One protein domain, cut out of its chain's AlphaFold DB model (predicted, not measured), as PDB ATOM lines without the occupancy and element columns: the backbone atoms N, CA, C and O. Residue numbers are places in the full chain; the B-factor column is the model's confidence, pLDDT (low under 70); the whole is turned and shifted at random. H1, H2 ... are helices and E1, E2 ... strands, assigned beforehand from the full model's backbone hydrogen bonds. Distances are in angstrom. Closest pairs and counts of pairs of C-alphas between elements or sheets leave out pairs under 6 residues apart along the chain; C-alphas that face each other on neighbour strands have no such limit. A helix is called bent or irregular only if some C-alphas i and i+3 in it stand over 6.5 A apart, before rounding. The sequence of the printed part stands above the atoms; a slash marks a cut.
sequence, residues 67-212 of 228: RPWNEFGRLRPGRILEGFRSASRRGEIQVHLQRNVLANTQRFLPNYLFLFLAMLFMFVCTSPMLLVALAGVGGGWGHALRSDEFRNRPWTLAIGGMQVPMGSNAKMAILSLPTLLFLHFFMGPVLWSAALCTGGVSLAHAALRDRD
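AT A GLANCE: This is residues 67 to 212 of the 228 residues of the protein "PRA1 family protein" of Alexandrium catenella (UniProt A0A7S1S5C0). This is a long rod of helices with a slight arch: the 40-residue helix H6 runs through most of its length, with the bent helix H3 crossing it toward one end and H4 running back along part of its other half. A helical hairpin of H2 and the first arm of H3 makes one end of the rod, with little H1 near it, and a small two-stranded hairpin, E1 and E2, makes the other. The printed part has 146 residues with six named helices and two named strands, in the order H1, H2, H3, H4, H5, E1, E2, H6, and its class is mostly helix. It is extended, with a radius of gyration of the C-alphas of 24.6 A and spans of 77 by 32 by 23 A.

IN THESE COORDINATES: Find C-alpha 69 at (146.148, 124.868, 166.177), where H1 begins; it ends at residue 72. H2 follows, residues 77 to 90, 20.2 A long. H3, residues 93 to 126, was assigned as one helix by its hydrogen bonds but is bent, with C-alphas 107 and 110 at 8.3 A. Read it as arm H3a, residues 93 to 107, 21.0 A, and arm H3b, residues 110 to 126, 24.0 A. H4 is residues 128 to 146, 26.4 A, and H5 residues 148 to 152. Strands E1, residues 155 to 159, and E2, residues 162 to 166, lead to H6, residues 168 to 207, which runs 50.2 A to C-alpha 207 at (154.326, 140.058, 165.643). H6 has a kink of 43 degrees near residue 183.

HOW THE PARTS SIT: Start at H3, the hub, whose arms stand about perpendicular at 77 degrees. H3b touches H6 at a steep tilt of 62 degrees, opposite ways; their closest C-alphas are Phe 116 and Thr 198, 5.6 A. H3a touches residues 202 to 207 of H6, closest at Val 101 and Ala 206, 4.9 A. H2 and H3a form a hairpin, closest at Ala 87 and Ile 93, 5.1 A. H4 only just touches H6, with 3 pairs of C-alphas within 8 A, the closest being Val 137 and Thr 179, 6.8 A. H1 touches no helix. E1 and E2 are an antiparallel hairpin; look for N 157 and O 164 at 3.0 A and N 166 and O 155 at 2.8 A. In H2, H3a, H3b, H4 and H5 every O i to N i+4 pair is within hydrogen-bond range, in H6 32 of 36, and H1 is too short for such a pair.

THE WHOLE: The C-alphas farthest apart are those of Arg 89 and Gly 161, 77.3 A. The printed part has no cut, and the links between successive elements are tight. Mean pLDDT of the printed part is 91.2, and no printed residue is under 70.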
ATOM      1  N   ARG A  67     143.338 127.244 172.081       87.62
ATOM      2  CA  ARG A  67     142.809 127.641 170.779       87.62
ATOM      3  C   ARG A  67     143.231 126.604 169.738       87.62
ATOM      4  O   ARG A  67     144.353 126.093 169.814       87.62
ATOM      5  N   PRO A  68     142.366 126.288 168.762       89.94
ATOM      6  CA  PRO A  68     142.675 125.284 167.756       89.94
ATOM      7  C   PRO A  68     143.961 125.649 167.004       89.94
ATOM      8  O   PRO A  68     144.147 126.782 166.557       89.94
ATOM      9  N   TRP A  69     144.850 124.670 166.832       90.12
ATOM     10  CA  TRP A  69     146.148 124.868 166.177       90.12
ATOM     11  C   TRP A  69     146.031 125.346 164.728       90.12
ATOM     12  O   TRP A  69     146.906 126.059 164.248       90.12
ATOM     13  N   ASN A  70     144.921 125.026 164.058       91.56
ATOM     14  CA  ASN A  70     144.614 125.537 162.722       91.56
ATOM     15  C   ASN A  70     144.452 127.060 162.716       91.56
ATOM     16  O   ASN A  70     144.862 127.720 161.765       91.56
ATOM     17  N   GLU A  71     143.868 127.631 163.774       90.56
ATOM     18  CA  GLU A  71     143.831 129.081 163.930       90.56
ATOM     19  C   GLU A  71     145.217 129.602 164.264       90.56
ATOM     20  O   GLU A  71     145.624 130.582 163.650       90.56
ATOM     21  N   PHE A  72     145.941 128.946 165.175       91.19
ATOM     22  CA  PHE A  72     147.295 129.328 165.579       91.19
ATOM     23  C   PHE A  72     148.243 129.421 164.373       91.19
ATOM     24  O   PHE A  72     148.726 130.501 164.077       91.19
ATOM     25  N   GLY A  73     148.411 128.362 163.580       91.94
ATOM     26  CA  GLY A  73     149.345 128.351 162.444       91.94
ATOM     27  C   GLY A  73     148.949 129.233 161.252       91.94
ATOM     28  O   GLY A  73     149.739 129.402 160.322       91.94
ATOM     29  N   ARG A  74     147.738 129.801 161.234       91.75
ATOM     30  CA  ARG A  74     147.258 130.612 160.111       91.75
ATOM     31  C   ARG A  74     147.860 132.016 160.147       91.75
ATOM     32  O   ARG A  74     147.278 132.941 160.710       91.75
ATOM     33  N   LEU A  75     148.994 132.182 159.474       90.44
ATOM     34  CA  LEU A  75     149.620 133.479 159.220       90.44
ATOM     35  C   LEU A  75     149.057 134.088 157.926       90.44
ATOM     36  O   LEU A  75     148.895 133.400 156.919       90.44
ATOM     37  N   ARG A  76     148.730 135.385 157.944       89.56
ATOM     38  CA  ARG A  76     148.240 136.136 156.771       89.56
ATOM     39  C   ARG A  76     149.251 137.224 156.392       89.56
ATOM     40  O   ARG A  76     149.006 138.389 156.696       89.56
ATOM     41  N   PRO A  77     150.368 136.873 155.726       85.75
ATOM     42  CA  PRO A  77     151.491 137.788 155.528       85.75
ATOM     43  C   PRO A  77     151.123 139.091 154.810       85.75
ATOM     44  O   PRO A  77     151.604 140.153 155.196       85.75
ATOM     45  N   GLY A  78     150.213 139.032 153.831       89.06
ATOM     46  CA  GLY A  78     149.762 140.217 153.090       89.06
ATOM     47  C   GLY A  78     149.158 141.304 153.986       89.06
ATOM     48  O   GLY A  78     149.538 142.466 153.881       89.06
ATOM     49  N   ARG A  79     148.307 140.925 154.948       85.38
ATOM     50  CA  ARG A  79     147.669 141.895 155.855       85.38
ATOM     51  C   ARG A  79     148.642 142.515 156.850       85.38
ATOM     52  O   ARG A  79     148.495 143.680 157.203       85.38
ATOM     53  N   ILE A  80     149.657 141.761 157.272       86.19
ATOM     54  CA  ILE A  80     150.715 142.284 158.148       86.19
ATOM     55  C   ILE A  80     151.463 143.404 157.428       86.19
ATOM     56  O   ILE A  80     151.679 144.464 158.005       86.19
ATOM     57  N   LEU A  81     151.843 143.180 156.165       89.00
ATOM     58  CA  LEU A  81     152.566 144.166 155.363       89.00
ATOM     59  C   LEU A  81     151.727 145.429 155.147       89.00
ATOM     60  O   LEU A  81     152.247 146.536 155.269       89.00
ATOM     61  N   GLU A  82     150.428 145.279 154.890       89.94
ATOM     62  CA  GLU A  82     149.489 146.402 154.788       89.94
ATOM     63  C   GLU A  82     149.364 147.167 156.113       89.94
ATOM     64  O   GLU A  82     149.485 148.395 156.135       89.94
ATOM     65  N   GLY A  83     149.196 146.454 157.230       86.19
ATOM     66  CA  GLY A  83     149.127 147.032 158.572       86.19
ATOM     67  C   GLY A  83     150.407 147.767 158.963       86.19
ATOM     68  O   GLY A  83     150.343 148.891 159.463       86.19
ATOM     69  N   PHE A  84     151.565 147.180 158.660       88.75
ATOM     70  CA  PHE A  84     152.877 147.773 158.893       88.75
ATOM     71  C   PHE A  84     153.102 149.004 158.013       88.75
ATOM     72  O   PHE A  84     153.551 150.036 158.505       88.75
ATOM     73  N   ARG A  85     152.727 148.948 156.729       91.25
ATOM     74  CA  ARG A  85     152.820 150.090 155.808       91.25
ATOM     75  C   ARG A  85     151.905 151.236 156.238       91.25
ATOM     76  O   ARG A  85     152.312 152.392 156.170       91.25
ATOM     77  N   SER A  86     150.697 150.928 156.710       89.75
ATOM     78  CA  SER A  86     149.761 151.917 157.258       89.75
ATOM     79  C   SER A  86     150.300 152.558 158.542       89.75
ATOM     80  O   SER A  86     150.336 153.783 158.649       89.75
ATOM     81  N   ALA A  87     150.822 151.757 159.478       90.69
ATOM     82  CA  ALA A  87     151.443 152.257 160.706       90.69
ATOM     83  C   ALA A  87     152.713 153.081 160.431       90.69
ATOM     84  O   ALA A  87     152.940 154.102 161.073       90.69
ATOM     85  N   SER A  88     153.509 152.676 159.437       93.56
ATOM     86  CA  SER A  88     154.702 153.396 158.988       93.56
ATOM     87  C   SER A  88     154.360 154.772 158.425       93.56
ATOM     88  O   SER A  88     155.009 155.745 158.796       93.56
ATOM     89  N   ARG A  89     153.291 154.888 157.625       93.62
ATOM     90  CA  ARG A  89     152.802 156.189 157.133       93.62
ATOM     91  C   ARG A  89     152.359 157.130 158.255       93.62
ATOM     92  O   ARG A  89     152.454 158.337 158.087       93.62
ATOM     93  N   ARG A  90     151.879 156.585 159.376       91.25
ATOM     94  CA  ARG A  90     151.452 157.355 160.557       91.25
ATOM     95  C   ARG A  90     152.593 157.652 161.538       91.25
ATOM     96  O   ARG A  90     152.393 158.424 162.462       91.25
ATOM     97  N   GLY A  91     153.769 157.040 161.367       93.19
ATOM     98  CA  GLY A  91     154.885 157.154 162.314       93.19
ATOM     99  C   GLY A  91     154.698 156.373 163.626       93.19
ATOM    100  O   GLY A  91     155.506 156.506 164.537       93.19
ATOM    101  N   GLU A  92     153.678 155.516 163.732       94.00
ATOM    102  CA  GLU A  92     153.273 154.838 164.981       94.00
ATOM    103  C   GLU A  92     153.641 153.340 165.007       94.00
ATOM    104  O   GLU A  92     152.944 152.511 165.600       94.00
ATOM    105  N   ILE A  93     154.736 152.953 164.347       91.69
ATOM    106  CA  ILE A  93     155.119 151.538 164.175       91.69
ATOM    107  C   ILE A  93     155.279 150.824 165.527       91.69
ATOM    108  O   ILE A  93     154.781 149.710 165.700       91.69
ATOM    109  N   GLN A  94     155.933 151.470 166.497       92.25
ATOM    110  CA  GLN A  94     156.192 150.884 167.814       92.25
ATOM    111  C   GLN A  94     154.895 150.610 168.584       92.25
ATOM    112  O   GLN A  94     154.716 149.516 169.121       92.25
ATOM    113  N   VAL A  95     153.967 151.573 168.591       90.44
ATOM    114  CA  VAL A  95     152.667 151.437 169.265       90.44
ATOM    115  C   VAL A  95     151.843 150.335 168.603       90.44
ATOM    116  O   VAL A  95     151.230 149.518 169.297       90.44
ATOM    117  N   HIS A  96     151.862 150.262 167.268       87.88
ATOM    118  CA  HIS A  96     151.170 149.213 166.528       87.88
ATOM    119  C   HIS A  96     151.713 147.820 166.868       87.88
ATOM    120  O   HIS A  96     150.928 146.933 167.210       87.88
ATOM    121  N   LEU A  97     153.038 147.637 166.836       90.00
ATOM    122  CA  LEU A  97     153.679 146.359 167.141       90.00
ATOM    123  C   LEU A  97     153.413 145.934 168.589       90.00
ATOM    124  O   LEU A  97     153.010 144.799 168.824       90.00
ATOM    125  N   GLN A  98     153.571 146.845 169.555       92.81
ATOM    126  CA  GLN A  98     153.349 146.552 170.970       92.81
ATOM    127  C   GLN A  98     151.900 146.126 171.237       92.81
ATOM    128  O   GLN A  98     151.669 145.117 171.904       92.81
ATOM    129  N   ARG A  99     150.918 146.853 170.683       89.88
ATOM    130  CA  ARG A  99     149.496 146.491 170.806       89.88
ATOM    131  C   ARG A  99     149.192 145.152 170.138       89.88
ATOM    132  O   ARG A  99     148.434 144.365 170.700       89.88
ATOM    133  N   ASN A 100     149.777 144.885 168.969       89.56
ATOM    134  CA  ASN A 100     149.566 143.633 168.249       89.56
ATOM    135  C   ASN A 100     150.149 142.436 169.014       89.56
ATOM    136  O   ASN A 100     149.456 141.449 169.258       89.56
ATOM    137  N   VAL A 101     151.398 142.556 169.475       92.62
ATOM    138  CA  VAL A 101     152.066 141.522 170.270       92.62
ATOM    139  C   VAL A 101     151.301 141.260 171.562       92.62
ATOM    140  O   VAL A 101     151.046 140.099 171.868       92.62
ATOM    141  N   LEU A 102     150.879 142.295 172.296       93.19
ATOM    142  CA  LEU A 102     150.142 142.126 173.551       93.19
ATOM    143  C   LEU A 102     148.806 141.400 173.340       93.19
ATOM    144  O   LEU A 102     148.525 140.425 174.038       93.19
ATOM    145  N   ALA A 103     148.020 141.821 172.346       90.88
ATOM    146  CA  ALA A 103     146.729 141.207 172.035       90.88
ATOM    147  C   ALA A 103     146.883 139.739 171.597       90.88
ATOM    148  O   ALA A 103     146.201 138.855 172.119       90.88
ATOM    149  N   ASN A 104     147.827 139.448 170.695       92.69
ATOM    150  CA  ASN A 104     148.100 138.077 170.255       92.69
ATOM    151  C   ASN A 104     148.685 137.208 171.379       92.69
ATOM    152  O   ASN A 104     148.359 136.024 171.469       92.69
ATOM    153  N   THR A 105     149.511 137.784 172.256       93.12
ATOM    154  CA  THR A 105     150.078 137.085 173.419       93.12
ATOM    155  C   THR A 105     148.989 136.665 174.389       93.12
ATOM    156  O   THR A 105     148.939 135.503 174.777       93.12
ATOM    157  N   GLN A 106     148.063 137.566 174.716       92.44
ATOM    158  CA  GLN A 106     146.928 137.246 175.580       92.44
ATOM    159  C   GLN A 106     145.989 136.221 174.930       92.44
ATOM    160  O   GLN A 106     145.530 135.295 175.597       92.44
ATOM    161  N   ARG A 107     145.745 136.335 173.617       91.19
ATOM    162  CA  ARG A 107     144.839 135.439 172.881       91.19
ATOM    163  C   ARG A 107     145.356 134.001 172.771       91.19
ATOM    164  O   ARG A 107     144.544 133.077 172.800       91.19
ATOM    165  N   PHE A 108     146.671 133.807 172.654       93.44
ATOM    166  CA  PHE A 108     147.306 132.493 172.461       93.44
ATOM    167  C   PHE A 108     148.221 132.061 173.617       93.44
ATOM    168  O   PHE A 108     148.993 131.117 173.457       93.44
ATOM    169  N   LEU A 109     148.109 132.695 174.792       93.94
ATOM    170  CA  LEU A 109     148.908 132.371 175.981       93.94
ATOM    171  C   LEU A 109     148.957 130.858 176.283       93.94
ATOM    172  O   LEU A 109     150.057 130.342 176.488       93.94
ATOM    173  N   PRO A 110     147.833 130.111 176.251       93.44
ATOM    174  CA  PRO A 110     147.850 128.680 176.556       93.44
ATOM    175  C   PRO A 110     148.607 127.860 175.505       93.44
ATOM    176  O   PRO A 110     149.306 126.914 175.856       93.44
ATOM    177  N   ASN A 111     148.531 128.243 174.227       94.62
ATOM    178  CA  ASN A 111     149.277 127.588 173.152       94.62
ATOM    179  C   ASN A 111     150.786 127.850 173.290       94.62
ATOM    180  O   ASN A 111     151.577 126.923 173.139       94.62
ATOM    181  N   TYR A 112     151.194 129.079 173.629       95.06
ATOM    182  CA  TYR A 112     152.603 129.398 173.883       95.06
ATOM    183  C   TYR A 112     153.145 128.668 175.115       95.06
ATOM    184  O   TYR A 112     154.245 128.119 175.064       95.06
ATOM    185  N   LEU A 113     152.358 128.591 176.193       95.06
ATOM    186  CA  LEU A 113     152.711 127.813 177.380       95.06
ATOM    187  C   LEU A 113     152.858 126.324 177.045       95.06
ATOM    188  O   LEU A 113     153.802 125.683 177.494       95.06
ATOM    189  N   PHE A 114     151.961 125.779 176.220       94.25
ATOM    190  CA  PHE A 114     152.060 124.400 175.757       94.25
ATOM    191  C   PHE A 114     153.335 124.158 174.934       94.25
ATOM    192  O   PHE A 114     154.029 123.179 175.189       94.25
ATOM    193  N   LEU A 115     153.684 125.052 173.999       94.69
ATOM    194  CA  LEU A 115     154.944 124.960 173.244       94.69
ATOM    195  C   LEU A 115     156.164 125.016 174.164       94.69
ATOM    196  O   LEU A 115     157.090 124.227 173.991       94.69
ATOM    197  N   PHE A 116     156.151 125.909 175.156       95.75
ATOM    198  CA  PHE A 116     157.205 125.996 176.164       95.75
ATOM    199  C   PHE A 116     157.353 124.688 176.947       95.75
ATOM    200  O   PHE A 116     158.458 124.158 177.041       95.75
ATOM    201  N   LEU A 117     156.251 124.122 177.449       95.69
ATOM    202  CA  LEU A 117     156.268 122.856 178.187       95.69
ATOM    203  C   LEU A 117     156.712 121.679 177.312       95.69
ATOM    204  O   LEU A 117     157.498 120.853 177.768       95.69
ATOM    205  N   ALA A 118     156.255 121.611 176.061       95.19
ATOM    206  CA  ALA A 118     156.668 120.580 175.115       95.19
ATOM    207  C   ALA A 118     158.168 120.677 174.799       95.19
ATOM    208  O   ALA A 118     158.864 119.664 174.801       95.19
ATOM    209  N   MET A 119     158.686 121.890 174.587       95.06
ATOM    210  CA  MET A 119     160.109 122.118 174.336       95.06
ATOM    211  C   MET A 119     160.959 121.795 175.569       95.06
ATOM    212  O   MET A 119     161.992 121.141 175.451       95.06
ATOM    213  N   LEU A 120     160.501 122.199 176.758       94.19
ATOM    214  CA  LEU A 120     161.145 121.876 178.028       94.19
ATOM    215  C   LEU A 120     161.204 120.360 178.245       94.19
ATOM    216  O   LEU A 120     162.263 119.828 178.567       94.19
ATOM    217  N   PHE A 121     160.088 119.663 178.021       94.88
ATOM    218  CA  PHE A 121     160.017 118.208 178.120       94.88
ATOM    219  C   PHE A 121     160.977 117.535 177.137       94.88
ATOM    220  O   PHE A 121     161.760 116.678 177.539       94.88
ATOM    221  N   MET A 122     160.982 117.973 175.876       95.62
ATOM    222  CA  MET A 122     161.924 117.486 174.870       95.62
ATOM    223  C   MET A 122     163.376 117.693 175.314       95.62
ATOM    224  O   MET A 122     164.144 116.737 175.290       95.62
ATOM    225  N   PHE A 123     163.755 118.882 175.796       94.44
ATOM    226  CA  PHE A 123     165.120 119.122 176.274       94.44
ATOM    227  C   PHE A 123     165.506 118.229 177.452       94.44
ATOM    228  O   PHE A 123     166.598 117.654 177.447       94.44
ATOM    229  N   VAL A 124     164.605 118.056 178.422       92.38
ATOM    230  CA  VAL A 124     164.809 117.148 179.558       92.38
ATOM    231  C   VAL A 124     165.011 115.712 179.072       92.38
ATOM    232  O   VAL A 124     165.961 115.061 179.497       92.38
ATOM    233  N   CYS A 125     164.187 115.228 178.139       94.69
ATOM    234  CA  CYS A 125     164.296 113.873 177.594       94.69
ATOM    235  C   CYS A 125     165.548 113.660 176.731       94.69
ATOM    236  O   CYS A 125     166.106 112.568 176.730       94.69
ATOM    237  N   THR A 126     166.003 114.685 176.007       95.31
ATOM    238  CA  THR A 126     167.208 114.593 175.162       95.31
ATOM    239  C   THR A 126     168.518 114.686 175.941       95.31
ATOM    240  O   THR A 126     169.567 114.354 175.394       95.31
ATOM    241  N   SER A 127     168.485 115.123 177.205       94.44
ATOM    242  CA  SER A 127     169.674 115.259 178.046       94.44
ATOM    243  C   SER A 127     169.780 114.093 179.040       94.44
ATOM    244  O   SER A 127     169.207 114.159 180.133       94.44
ATOM    245  N   PRO A 128     170.534 113.020 178.724       93.12
ATOM    246  CA  PRO A 128     170.653 111.861 179.610       93.12
ATOM    247  C   PRO A 128     171.263 112.226 180.970       93.12
ATOM    248  O   PRO A 128     170.837 111.701 181.995       93.12
ATOM    249  N   MET A 129     172.202 113.179 181.004       92.25
ATOM    250  CA  MET A 129     172.791 113.679 182.252       92.25
ATOM    251  C   MET A 129     171.747 114.326 183.165       92.25
ATOM    252  O   MET A 129     171.765 114.112 184.376       92.25
ATOM    253  N   LEU A 130     170.810 115.085 182.593       90.06
ATOM    254  CA  LEU A 130     169.762 115.750 183.360       90.06
ATOM    255  C   LEU A 130     168.760 114.732 183.917       90.06
ATOM    256  O   LEU A 130     168.354 114.861 185.068       90.06
ATOM    257  N   LEU A 131     168.425 113.684 183.157       93.12
ATOM    258  CA  LEU A 131     167.591 112.581 183.646       93.12
ATOM    259  C   LEU A 131     168.251 111.823 184.803       93.12
ATOM    260  O   LEU A 131     167.600 111.591 185.820       93.12
ATOM    261  N   VAL A 132     169.536 111.476 184.678       93.81
ATOM    262  CA  VAL A 132     170.292 110.807 185.751       93.81
ATOM    263  C   VAL A 132     170.314 111.671 187.005       93.81
ATOM    264  O   VAL A 132     170.078 111.181 188.107       93.81
ATOM    265  N   ALA A 133     170.547 112.970 186.851       91.25
ATOM    266  CA  ALA A 133     170.639 113.854 187.994       91.25
ATOM    267  C   ALA A 133     169.263 114.168 188.621       91.25
ATOM    268  O   ALA A 133     169.153 114.202 189.846       91.25
ATOM    269  N   LEU A 134     168.187 114.269 187.827       91.69
ATOM    270  CA  LEU A 134     166.807 114.296 188.337       91.69
ATOM    271  C   LEU A 134     166.457 113.010 189.093       91.69
ATOM    272  O   LEU A 134     165.839 113.081 190.154       91.69
ATOM    273  N   ALA A 135     166.866 111.848 188.580       94.44
ATOM    274  CA  ALA A 135     166.678 110.570 189.259       94.44
ATOM    275  C   ALA A 135     167.472 110.510 190.571       94.44
ATOM    276  O   ALA A 135     166.943 110.049 191.579       94.44
ATOM    277  N   GLY A 136     168.701 111.033 190.592       93.56
ATOM    278  CA  GLY A 136     169.518 111.146 191.801       93.56
ATOM    279  C   GLY A 136     168.878 112.049 192.856       93.56
ATOM    280  O   GLY A 136     168.771 111.659 194.016       93.56
ATOM    281  N   VAL A 137     168.376 113.219 192.456       92.62
ATOM    282  CA  VAL A 137     167.654 114.137 193.349       92.62
ATOM    283  C   VAL A 137     166.357 113.509 193.858       92.62
ATOM    284  O   VAL A 137     166.126 113.473 195.065       92.62
ATOM    285  N   GLY A 138     165.514 112.988 192.964       92.81
ATOM    286  CA  GLY A 138     164.244 112.360 193.329       92.81
ATOM    287  C   GLY A 138     164.437 111.126 194.212       92.81
ATOM    288  O   GLY A 138     163.731 110.955 195.204       92.81
ATOM    289  N   GLY A 139     165.440 110.304 193.902       94.50
ATOM    290  CA  GLY A 139     165.850 109.156 194.707       94.50
ATOM    291  C   GLY A 139     166.397 109.570 196.071       94.50
ATOM    292  O   GLY A 139     166.003 108.991 197.080       94.50
ATOM    293  N   GLY A 140     167.228 110.614 196.122       92.62
ATOM    294  CA  GLY A 140     167.754 111.187 197.360       92.62
ATOM    295  C   GLY A 140     166.647 111.697 198.280       92.62
ATOM    296  O   GLY A 140     166.624 111.347 199.459       92.62
ATOM    297  N   TRP A 141     165.672 112.432 197.739       93.94
ATOM    298  CA  TRP A 141     164.477 112.850 198.477       93.94
ATOM    299  C   TRP A 141     163.628 111.661 198.926       93.94
ATOM    300  O   TRP A 141     163.219 111.601 200.084       93.94
ATOM    301  N   GLY A 142     163.395 110.684 198.049       93.88
ATOM    302  CA  GLY A 142     162.649 109.471 198.385       93.88
ATOM    303  C   GLY A 142     163.305 108.659 199.505       93.88
ATOM    304  O   GLY A 142     162.609 108.164 200.391       93.88
ATOM    305  N   HIS A 143     164.634 108.555 199.497       94.06
ATOM    306  CA  HIS A 143     165.410 107.889 200.538       94.06
ATOM    307  C   HIS A 143     165.411 108.695 201.844       94.06
ATOM    308  O   HIS A 143     165.110 108.147 202.902       94.06
ATOM    309  N   ALA A 144     165.672 110.005 201.782       89.19
ATOM    310  CA  ALA A 144     165.659 110.888 202.948       89.19
ATOM    311  C   ALA A 144     164.294 110.886 203.649       89.19
ATOM    312  O   ALA A 144     164.221 110.756 204.867       89.19
ATOM    313  N   LEU A 145     163.201 110.943 202.883       89.25
ATOM    314  CA  LEU A 145     161.845 110.901 203.426       89.25
ATOM    315  C   LEU A 145     161.456 109.534 203.990       89.25
ATOM    316  O   LEU A 145     160.524 109.484 204.792       89.25
ATOM    317  N   ARG A 146     162.110 108.444 203.572       92.56
ATOM    318  CA  ARG A 146     161.888 107.091 204.104       92.56
ATOM    319  C   ARG A 146     162.751 106.768 205.321       92.56
ATOM    320  O   ARG A 146     162.375 105.883 206.075       92.56
ATOM    321  N   SER A 147     163.870 107.460 205.511       91.94
ATOM    322  CA  SER A 147     164.750 107.239 206.657       91.94
ATOM    323  C   SER A 147     164.074 107.670 207.965       91.94
ATOM    324  O   SER A 147     163.721 108.840 208.147       91.94
ATOM    325  N   ASP A 148     163.943 106.731 208.903       88.00
ATOM    326  CA  ASP A 148     163.438 107.007 210.253       88.00
ATOM    327  C   ASP A 148     164.352 107.962 211.024       88.00
ATOM    328  O   ASP A 148     163.879 108.734 211.856       88.00
ATOM    329  N   GLU A 149     165.650 107.980 210.714       84.38
ATOM    330  CA  GLU A 149     166.593 108.917 211.321       84.38
ATOM    331  C   GLU A 149     166.287 110.364 210.914       84.38
ATOM    332  O   GLU A 149     166.334 111.273 211.743       84.38
ATOM    333  N   PHE A 150     165.892 110.589 209.658       82.94
ATOM    334  CA  PHE A 150     165.506 111.919 209.194       82.94
ATOM    335  C   PHE A 150     164.225 112.410 209.885       82.94
ATOM    336  O   PHE A 150     164.158 113.570 210.315       82.94
ATOM    337  N   ARG A 151     163.240 111.515 210.042       82.81
ATOM    338  CA  ARG A 151     161.930 111.813 210.643       82.81
ATOM    339  C   ARG A 151     161.986 111.982 212.157       82.81
ATOM    340  O   ARG A 151     161.472 112.969 212.674       82.81
ATOM    341  N   ASN A 152     162.620 111.044 212.851       85.00
ATOM    342  CA  ASN A 152     162.448 110.880 214.293       85.00
ATOM    343  C   ASN A 152     163.633 111.408 215.108       85.00
ATOM    344  O   ASN A 152     163.465 111.727 216.282       85.00
ATOM    345  N   ARG A 153     164.831 111.540 214.518       85.19
ATOM    346  CA  ARG A 153     166.030 111.961 215.256       85.19
ATOM    347  C   ARG A 153     166.300 113.454 215.055       85.19
ATOM    348  O   ARG A 153     166.497 113.867 213.911       85.19
ATOM    349  N   PRO A 154     166.318 114.308 216.094       83.19
ATOM    350  CA  PRO A 154     166.658 115.722 215.931       83.19
ATOM    351  C   PRO A 154     168.095 115.846 215.415       83.19
ATOM    352  O   PRO A 154     169.011 115.242 215.967       83.19
ATOM    353  N   TRP A 155     168.292 116.597 214.330       86.50
ATOM    354  CA  TRP A 155     169.641 116.902 213.849       86.50
ATOM    355  C   TRP A 155     170.219 117.958 214.779       86.50
ATOM    356  O   TRP A 155     169.568 118.973 215.013       86.50
ATOM    357  N   THR A 156     171.404 117.733 215.328       89.25
ATOM    358  CA  THR A 156     172.094 118.730 216.146       89.25
ATOM    359  C   THR A 156     173.220 119.339 215.327       89.25
ATOM    360  O   THR A 156     174.055 118.631 214.768       89.25
ATOM    361  N   LEU A 157     173.230 120.666 215.220       86.12
ATOM    362  CA  LEU A 157     174.340 121.391 214.619       86.12
ATOM    363  C   LEU A 157     175.268 121.843 215.749       86.12
ATOM    364  O   LEU A 157     174.838 122.568 216.646       86.12
ATOM    365  N   ALA A 158     176.521 121.394 215.726       89.31
ATOM    366  CA  ALA A 158     177.528 121.817 216.688       89.31
ATOM    367  C   ALA A 158     178.251 123.069 216.165       89.31
ATOM    368  O   ALA A 158     179.021 122.981 215.211       89.31
ATOM    369  N   ILE A 159     178.016 124.228 216.787       89.94
ATOM    370  CA  ILE A 159     178.760 125.468 216.514       89.94
ATOM    371  C   ILE A 159     179.416 125.911 217.823       89.94
ATOM    372  O   ILE A 159     178.729 126.156 218.811       89.94
ATOM    373  N   GLY A 160     180.749 126.007 217.843       89.25
ATOM    374  CA  GLY A 160     181.485 126.540 218.998       89.25
ATOM    375  C   GLY A 160     181.279 125.761 220.304       89.25
ATOM    376  O   GLY A 160     181.225 126.361 221.369       89.25
ATOM    377  N   GLY A 161     181.106 124.437 220.231       90.69
ATOM    378  CA  GLY A 161     180.880 123.581 221.404       90.69
ATOM    379  C   GLY A 161     179.431 123.536 221.908       90.69
ATOM    380  O   GLY A 161     179.120 122.707 222.759       90.69
ATOM    381  N   MET A 162     178.526 124.351 221.356       88.50
ATOM    382  CA  MET A 162     177.090 124.275 221.640       88.50
ATOM    383  C   MET A 162     176.375 123.414 220.592       88.50
ATOM    384  O   MET A 162     176.578 123.592 219.391       88.50
ATOM    385  N   GLN A 163     175.525 122.485 221.043       91.75
ATOM    386  CA  GLN A 163     174.669 121.669 220.176       91.75
ATOM    387  C   GLN A 163     173.286 122.317 220.065       91.75
ATOM    388  O   GLN A 163     172.512 122.297 221.020       91.75
ATOM    389  N   VAL A 164     172.963 122.882 218.901       87.56
ATOM    390  CA  VAL A 164     171.643 123.477 218.647       87.56
ATOM    391  C   VAL A 164     170.761 122.447 217.931       87.56
ATOM    392  O   VAL A 164     171.113 122.025 216.823       87.56
ATOM    393  N   PRO A 165     169.629 122.011 218.521       87.38
ATOM    394  CA  PRO A 165     168.706 121.105 217.850       87.38
ATOM    395  C   PRO A 165     168.006 121.833 216.698       87.38
ATOM    396  O   PRO A 165     167.338 122.849 216.883       87.38
ATOM    397  N   MET A 166     168.146 121.303 215.489       88.19
ATOM    398  CA  MET A 166     167.461 121.796 214.305       88.19
ATOM    399  C   MET A 166     166.045 121.230 214.229       88.19
ATOM    400  O   MET A 166     165.835 120.014 214.197       88.19
ATOM    401  N   GLY A 167     165.069 122.133 214.141       89.19
ATOM    402  CA  GLY A 167     163.683 121.777 213.850       89.19
ATOM    403  C   GLY A 167     163.521 121.160 212.455       89.19
ATOM    404  O   GLY A 167     164.362 121.337 211.572       89.19
ATOM    405  N   SER A 168     162.401 120.467 212.239       86.50
ATOM    406  CA  SER A 168     162.079 119.794 210.966       86.50
ATOM    407  C   SER A 168     162.218 120.717 209.740       86.50
ATOM    408  O   SER A 168     162.811 120.338 208.731       86.50
ATOM    409  N   ASN A 169     161.788 121.978 209.864       87.75
ATOM    410  CA  ASN A 169     161.884 122.972 208.788       87.75
ATOM    411  C   ASN A 169     163.336 123.294 208.395       87.75
ATOM    412  O   ASN A 169     163.629 123.452 207.212       87.75
ATOM    413  N   ALA A 170     164.254 123.355 209.365       89.44
ATOM    414  CA  ALA A 170     165.665 123.634 209.101       89.44
ATOM    415  C   ALA A 170     166.336 122.466 208.362       89.44
ATOM    416  O   ALA A 170     167.085 122.692 207.416       89.44
ATOM    417  N   LYS A 171     165.997 121.219 208.716       88.12
ATOM    418  CA  LYS A 171     166.467 120.030 207.985       88.12
ATOM    419  C   LYS A 171     166.012 120.041 206.527       88.12
ATOM    420  O   LYS A 171     166.812 119.804 205.626       88.12
ATOM    421  N   MET A 172     164.733 120.353 206.297       89.50
ATOM    422  CA  MET A 172     164.164 120.453 204.950       89.50
ATOM    423  C   MET A 172     164.831 121.561 204.132       89.50
ATOM    424  O   MET A 172     165.124 121.351 202.959       89.50
ATOM    425  N   ALA A 173     165.118 122.713 204.747       91.56
ATOM    426  CA  ALA A 173     165.826 123.813 204.096       91.56
ATOM    427  C   ALA A 173     167.279 123.452 203.737       91.56
ATOM    428  O   ALA A 173     167.768 123.797 202.663       91.56
ATOM    429  N   ILE A 174     167.973 122.713 204.604       90.06
ATOM    430  CA  ILE A 174     169.341 122.255 204.331       90.06
ATOM    431  C   ILE A 174     169.357 121.238 203.187       90.06
ATOM    432  O   ILE A 174     170.210 121.329 202.310       90.06
ATOM    433  N   LEU A 175     168.400 120.306 203.146       88.62
ATOM    434  CA  LEU A 175     168.283 119.361 202.032       88.62
ATOM    435  C   LEU A 175     167.811 120.027 200.731       88.62
ATOM    436  O   LEU A 175     168.174 119.583 199.639       88.62
ATOM    437  N   SER A 176     167.032 121.109 200.808       93.62
ATOM    438  CA  SER A 176     166.602 121.834 199.613       93.62
ATOM    439  C   SER A 176     167.728 122.651 198.980       93.62
ATOM    440  O   SER A 176     167.704 122.814 197.766       93.62
ATOM    441  N   LEU A 177     168.749 123.083 199.729       93.31
ATOM    442  CA  LEU A 177     169.876 123.862 199.194       93.31
ATOM    443  C   LEU A 177     170.626 123.155 198.045       93.31
ATOM    444  O   LEU A 177     170.681 123.728 196.956       93.31
ATOM    445  N   PRO A 178     171.143 121.917 198.200       89.44
ATOM    446  CA  PRO A 178     171.743 121.176 197.088       89.44
ATOM    447  C   PRO A 178     170.773 120.983 195.923       89.44
ATOM    448  O   PRO A 178     171.171 121.052 194.766       89.44
ATOM    449  N   THR A 179     169.487 120.792 196.232       92.25
ATOM    450  CA  THR A 179     168.429 120.626 195.231       92.25
ATOM    451  C   THR A 179     168.227 121.898 194.406       92.25
ATOM    452  O   THR A 179     168.114 121.832 193.187       92.25
ATOM    453  N   LEU A 180     168.217 123.062 195.058       93.12
ATOM    454  CA  LEU A 180     168.086 124.375 194.432       93.12
ATOM    455  C   LEU A 180     169.324 124.729 193.615       93.12
ATOM    456  O   LEU A 180     169.181 125.210 192.497       93.12
ATOM    457  N   LEU A 181     170.523 124.454 194.137       92.00
ATOM    458  CA  LEU A 181     171.766 124.633 193.387       92.00
ATOM    459  C   LEU A 181     171.772 123.738 192.147       92.00
ATOM    460  O   LEU A 181     172.022 124.223 191.049       92.00
ATOM    461  N   PHE A 182     171.421 122.460 192.299       89.81
ATOM    462  CA  PHE A 182     171.291 121.539 191.177       89.81
ATOM    463  C   PHE A 182     170.290 122.055 190.136       89.81
ATOM    464  O   PHE A 182     170.611 122.144 188.951       89.81
ATOM    465  N   LEU A 183     169.095 122.453 190.571       89.31
ATOM    466  CA  LEU A 183     168.073 122.984 189.678       89.31
ATOM    467  C   LEU A 183     168.570 124.257 188.978       89.31
ATOM    468  O   LEU A 183     168.396 124.408 187.776       89.31
ATOM    469  N   HIS A 184     169.262 125.147 189.680       90.94
ATOM    470  CA  HIS A 184     169.798 126.362 189.084       90.94
ATOM    471  C   HIS A 184     170.894 126.078 188.046       90.94
ATOM    472  O   HIS A 184     170.812 126.574 186.926       90.94
ATOM    473  N   PHE A 185     171.888 125.252 188.380       91.25
ATOM    474  CA  PHE A 185     173.027 124.988 187.498       91.25
ATOM    475  C   PHE A 185     172.679 124.095 186.303       91.25
ATOM    476  O   PHE A 185     173.190 124.325 185.211       91.25
ATOM    477  N   PHE A 186     171.808 123.099 186.486       89.06
ATOM    478  CA  PHE A 186     171.485 122.132 185.433       89.06
ATOM    479  C   PHE A 186     170.163 122.439 184.729       89.06
ATOM    480  O   PHE A 186     170.099 122.389 183.501       89.06
ATOM    481  N   MET A 187     169.111 122.785 185.475       90.56
ATOM    482  CA  MET A 187     167.814 123.126 184.879       90.56
ATOM    483  C   MET A 187     167.778 124.580 184.397       90.56
ATOM    484  O   MET A 187     167.090 124.872 183.426       90.56
ATOM    485  N   GLY A 188     168.541 125.489 185.014       92.88
ATOM    486  CA  GLY A 188     168.590 126.902 184.630       92.88
ATOM    487  C   GLY A 188     168.934 127.119 183.154       92.88
ATOM    488  O   GLY A 188     168.119 127.711 182.446       92.88
ATOM    489  N   PRO A 189     170.072 126.613 182.639       93.62
ATOM    490  CA  PRO A 189     170.421 126.747 181.223       93.62
ATOM    491  C   PRO A 189     169.368 126.152 180.280       93.62
ATOM    492  O   PRO A 189     169.089 126.723 179.226       93.62
ATOM    493  N   VAL A 190     168.742 125.038 180.671       93.12
ATOM    494  CA  VAL A 190     167.677 124.389 179.891       93.12
ATOM    495  C   VAL A 190     166.409 125.241 179.867       93.12
ATOM    496  O   VAL A 190     165.833 125.442 178.800       93.12
ATOM    497  N   LEU A 191     166.003 125.797 181.010       93.38
ATOM    498  CA  LEU A 191     164.863 126.706 181.117       93.38
ATOM    499  C   LEU A 191     165.092 127.984 180.317       93.38
ATOM    500  O   LEU A 191     164.192 128.405 179.598       93.38
ATOM    501  N   TRP A 192     166.287 128.572 180.394       95.12
ATOM    502  CA  TRP A 192     166.649 129.744 179.598       95.12
ATOM    503  C   TRP A 192     166.642 129.438 178.105       95.12
ATOM    504  O   TRP A 192     166.074 130.206 177.335       95.12
ATOM    505  N   SER A 193     167.201 128.300 177.692       94.38
ATOM    506  CA  SER A 193     167.199 127.881 176.287       94.38
ATOM    507  C   SER A 193     165.774 127.647 175.782       94.38
ATOM    508  O   SER A 193     165.398 128.175 174.739       94.38
ATOM    509  N   ALA A 194     164.941 126.937 176.552       94.69
ATOM    510  CA  ALA A 194     163.524 126.753 176.247       94.69
ATOM    511  C   ALA A 194     162.798 128.097 176.149       94.69
ATOM    512  O   ALA A 194     162.133 128.348 175.149       94.69
ATOM    513  N   ALA A 195     162.979 128.980 177.132       94.56
ATOM    514  CA  ALA A 195     162.339 130.287 177.173       94.56
ATOM    515  C   ALA A 195     162.762 131.178 175.999       94.56
ATOM    516  O   ALA A 195     161.910 131.831 175.404       94.56
ATOM    517  N   LEU A 196     164.043 131.184 175.623       96.19
ATOM    518  CA  LEU A 196     164.543 131.947 174.480       96.19
ATOM    519  C   LEU A 196     164.029 131.381 173.153       96.19
ATOM    520  O   LEU A 196     163.537 132.141 172.320       96.19
ATOM    521  N   CYS A 197     164.074 130.059 172.966       95.50
ATOM    522  CA  CYS A 197     163.586 129.416 171.747       95.50
ATOM    523  C   CYS A 197     162.074 129.601 171.582       95.50
ATOM    524  O   CYS A 197     161.617 130.125 170.566       95.50
ATOM    525  N   THR A 198     161.275 129.216 172.580       96.00
ATOM    526  CA  THR A 198     159.816 129.301 172.464       96.00
ATOM    527  C   THR A 198     159.317 130.726 172.611       96.00
ATOM    528  O   THR A 198     158.352 131.084 171.948       96.00
ATOM    529  N   GLY A 199     159.961 131.559 173.429       95.38
ATOM    530  CA  GLY A 199     159.655 132.983 173.552       95.38
ATOM    531  C   GLY A 199     159.952 133.738 172.260       95.38
ATOM    532  O   GLY A 199     159.102 134.499 171.806       95.38
ATOM    533  N   GLY A 200     161.083 133.458 171.606       96.00
ATOM    534  CA  GLY A 200     161.415 134.010 170.292       96.00
ATOM    535  C   GLY A 200     160.399 133.612 169.222       96.00
ATOM    536  O   GLY A 200     159.874 134.475 168.523       96.00
ATOM    537  N   VAL A 201     160.041 132.323 169.150       95.50
ATOM    538  CA  VAL A 201     158.985 131.835 168.243       95.50
ATOM    539  C   VAL A 201     157.632 132.466 168.569       95.50
ATOM    540  O   VAL A 201     156.919 132.877 167.658       95.50
ATOM    541  N   SER A 202     157.278 132.594 169.848       95.19
ATOM    542  CA  SER A 202     156.005 133.186 170.278       95.19
ATOM    543  C   SER A 202     155.933 134.674 169.953       95.19
ATOM    544  O   SER A 202     154.901 135.143 169.488       95.19
ATOM    545  N   LEU A 203     157.029 135.410 170.143       94.94
ATOM    546  CA  LEU A 203     157.127 136.829 169.820       94.94
ATOM    547  C   LEU A 203     157.099 137.054 168.307       94.94
ATOM    548  O   LEU A 203     156.352 137.910 167.839       94.94
ATOM    549  N   ALA A 204     157.834 136.247 167.537       93.69
ATOM    550  CA  ALA A 204     157.778 136.272 166.078       93.69
ATOM    551  C   ALA A 204     156.363 135.954 165.578       93.69
ATOM    552  O   ALA A 204     155.816 136.688 164.762       93.69
ATOM    553  N   HIS A 205     155.726 134.916 166.122       94.44
ATOM    554  CA  HIS A 205     154.352 134.555 165.794       94.44
ATOM    555  C   HIS A 205     153.356 135.665 166.169       94.44
ATOM    556  O   HIS A 205     152.500 136.016 165.365       94.44
ATOM    557  N   ALA A 206     153.484 136.269 167.353       92.31
ATOM    558  CA  ALA A 206     152.621 137.360 167.804       92.31
ATOM    559  C   ALA A 206     152.805 138.647 166.983       92.31
ATOM    560  O   ALA A 206     151.834 139.370 166.766       92.31
ATOM    561  N   ALA A 207     154.025 138.927 166.516       89.81
ATOM    562  CA  ALA A 207     154.326 140.058 165.643       89.81
ATOM    563  C   ALA A 207     153.809 139.835 164.213       89.81
ATOM    564  O   ALA A 207     153.281 140.758 163.596       89.81
ATOM    565  N   LEU A 208     153.931 138.603 163.706       89.25
ATOM    566  CA  LEU A 208     153.516 138.206 162.361       89.25
ATOM    567  C   LEU A 208     152.038 137.805 162.268       89.25
ATOM    568  O   LEU A 208     151.562 137.394 161.212       89.25
ATOM    569  N   ARG A 209     151.272 137.877 163.348       88.81
ATOM    570  CA  ARG A 209     149.844 137.591 163.283       88.81
ATOM    571  C   ARG A 209     149.064 138.890 163.175       88.81
ATOM    572  O   ARG A 209     149.219 139.784 163.999       88.81
ATOM    573  N   ASP A 210     148.218 138.983 162.156       84.69
ATOM    574  CA  ASP A 210     147.290 140.101 162.007       84.69
ATOM    575  C   ASP A 210     146.146 139.995 163.028       84.69
ATOM    576  O   ASP A 210     145.677 138.894 163.339       84.69
ATOM    577  N   ARG A 211     145.708 141.140 163.558       79.81
ATOM    578  CA  ARG A 211     144.654 141.218 164.574       79.81
ATOM    579  C   ARG A 211     143.292 141.312 163.890       79.81
ATOM    580  O   ARG A 211     143.040 142.259 163.152       79.81
ATOM    581  N   ASP A 212     142.402 140.357 164.168       73.62
ATOM    582  CA  ASP A 212     141.054 140.336 163.573       73.62
ATOM    583  C   ASP A 212     140.171 141.517 164.045       73.62
ATOM    584  O   ASP A 212     139.293 141.950 163.305       73.62
TER     585      ASP A 212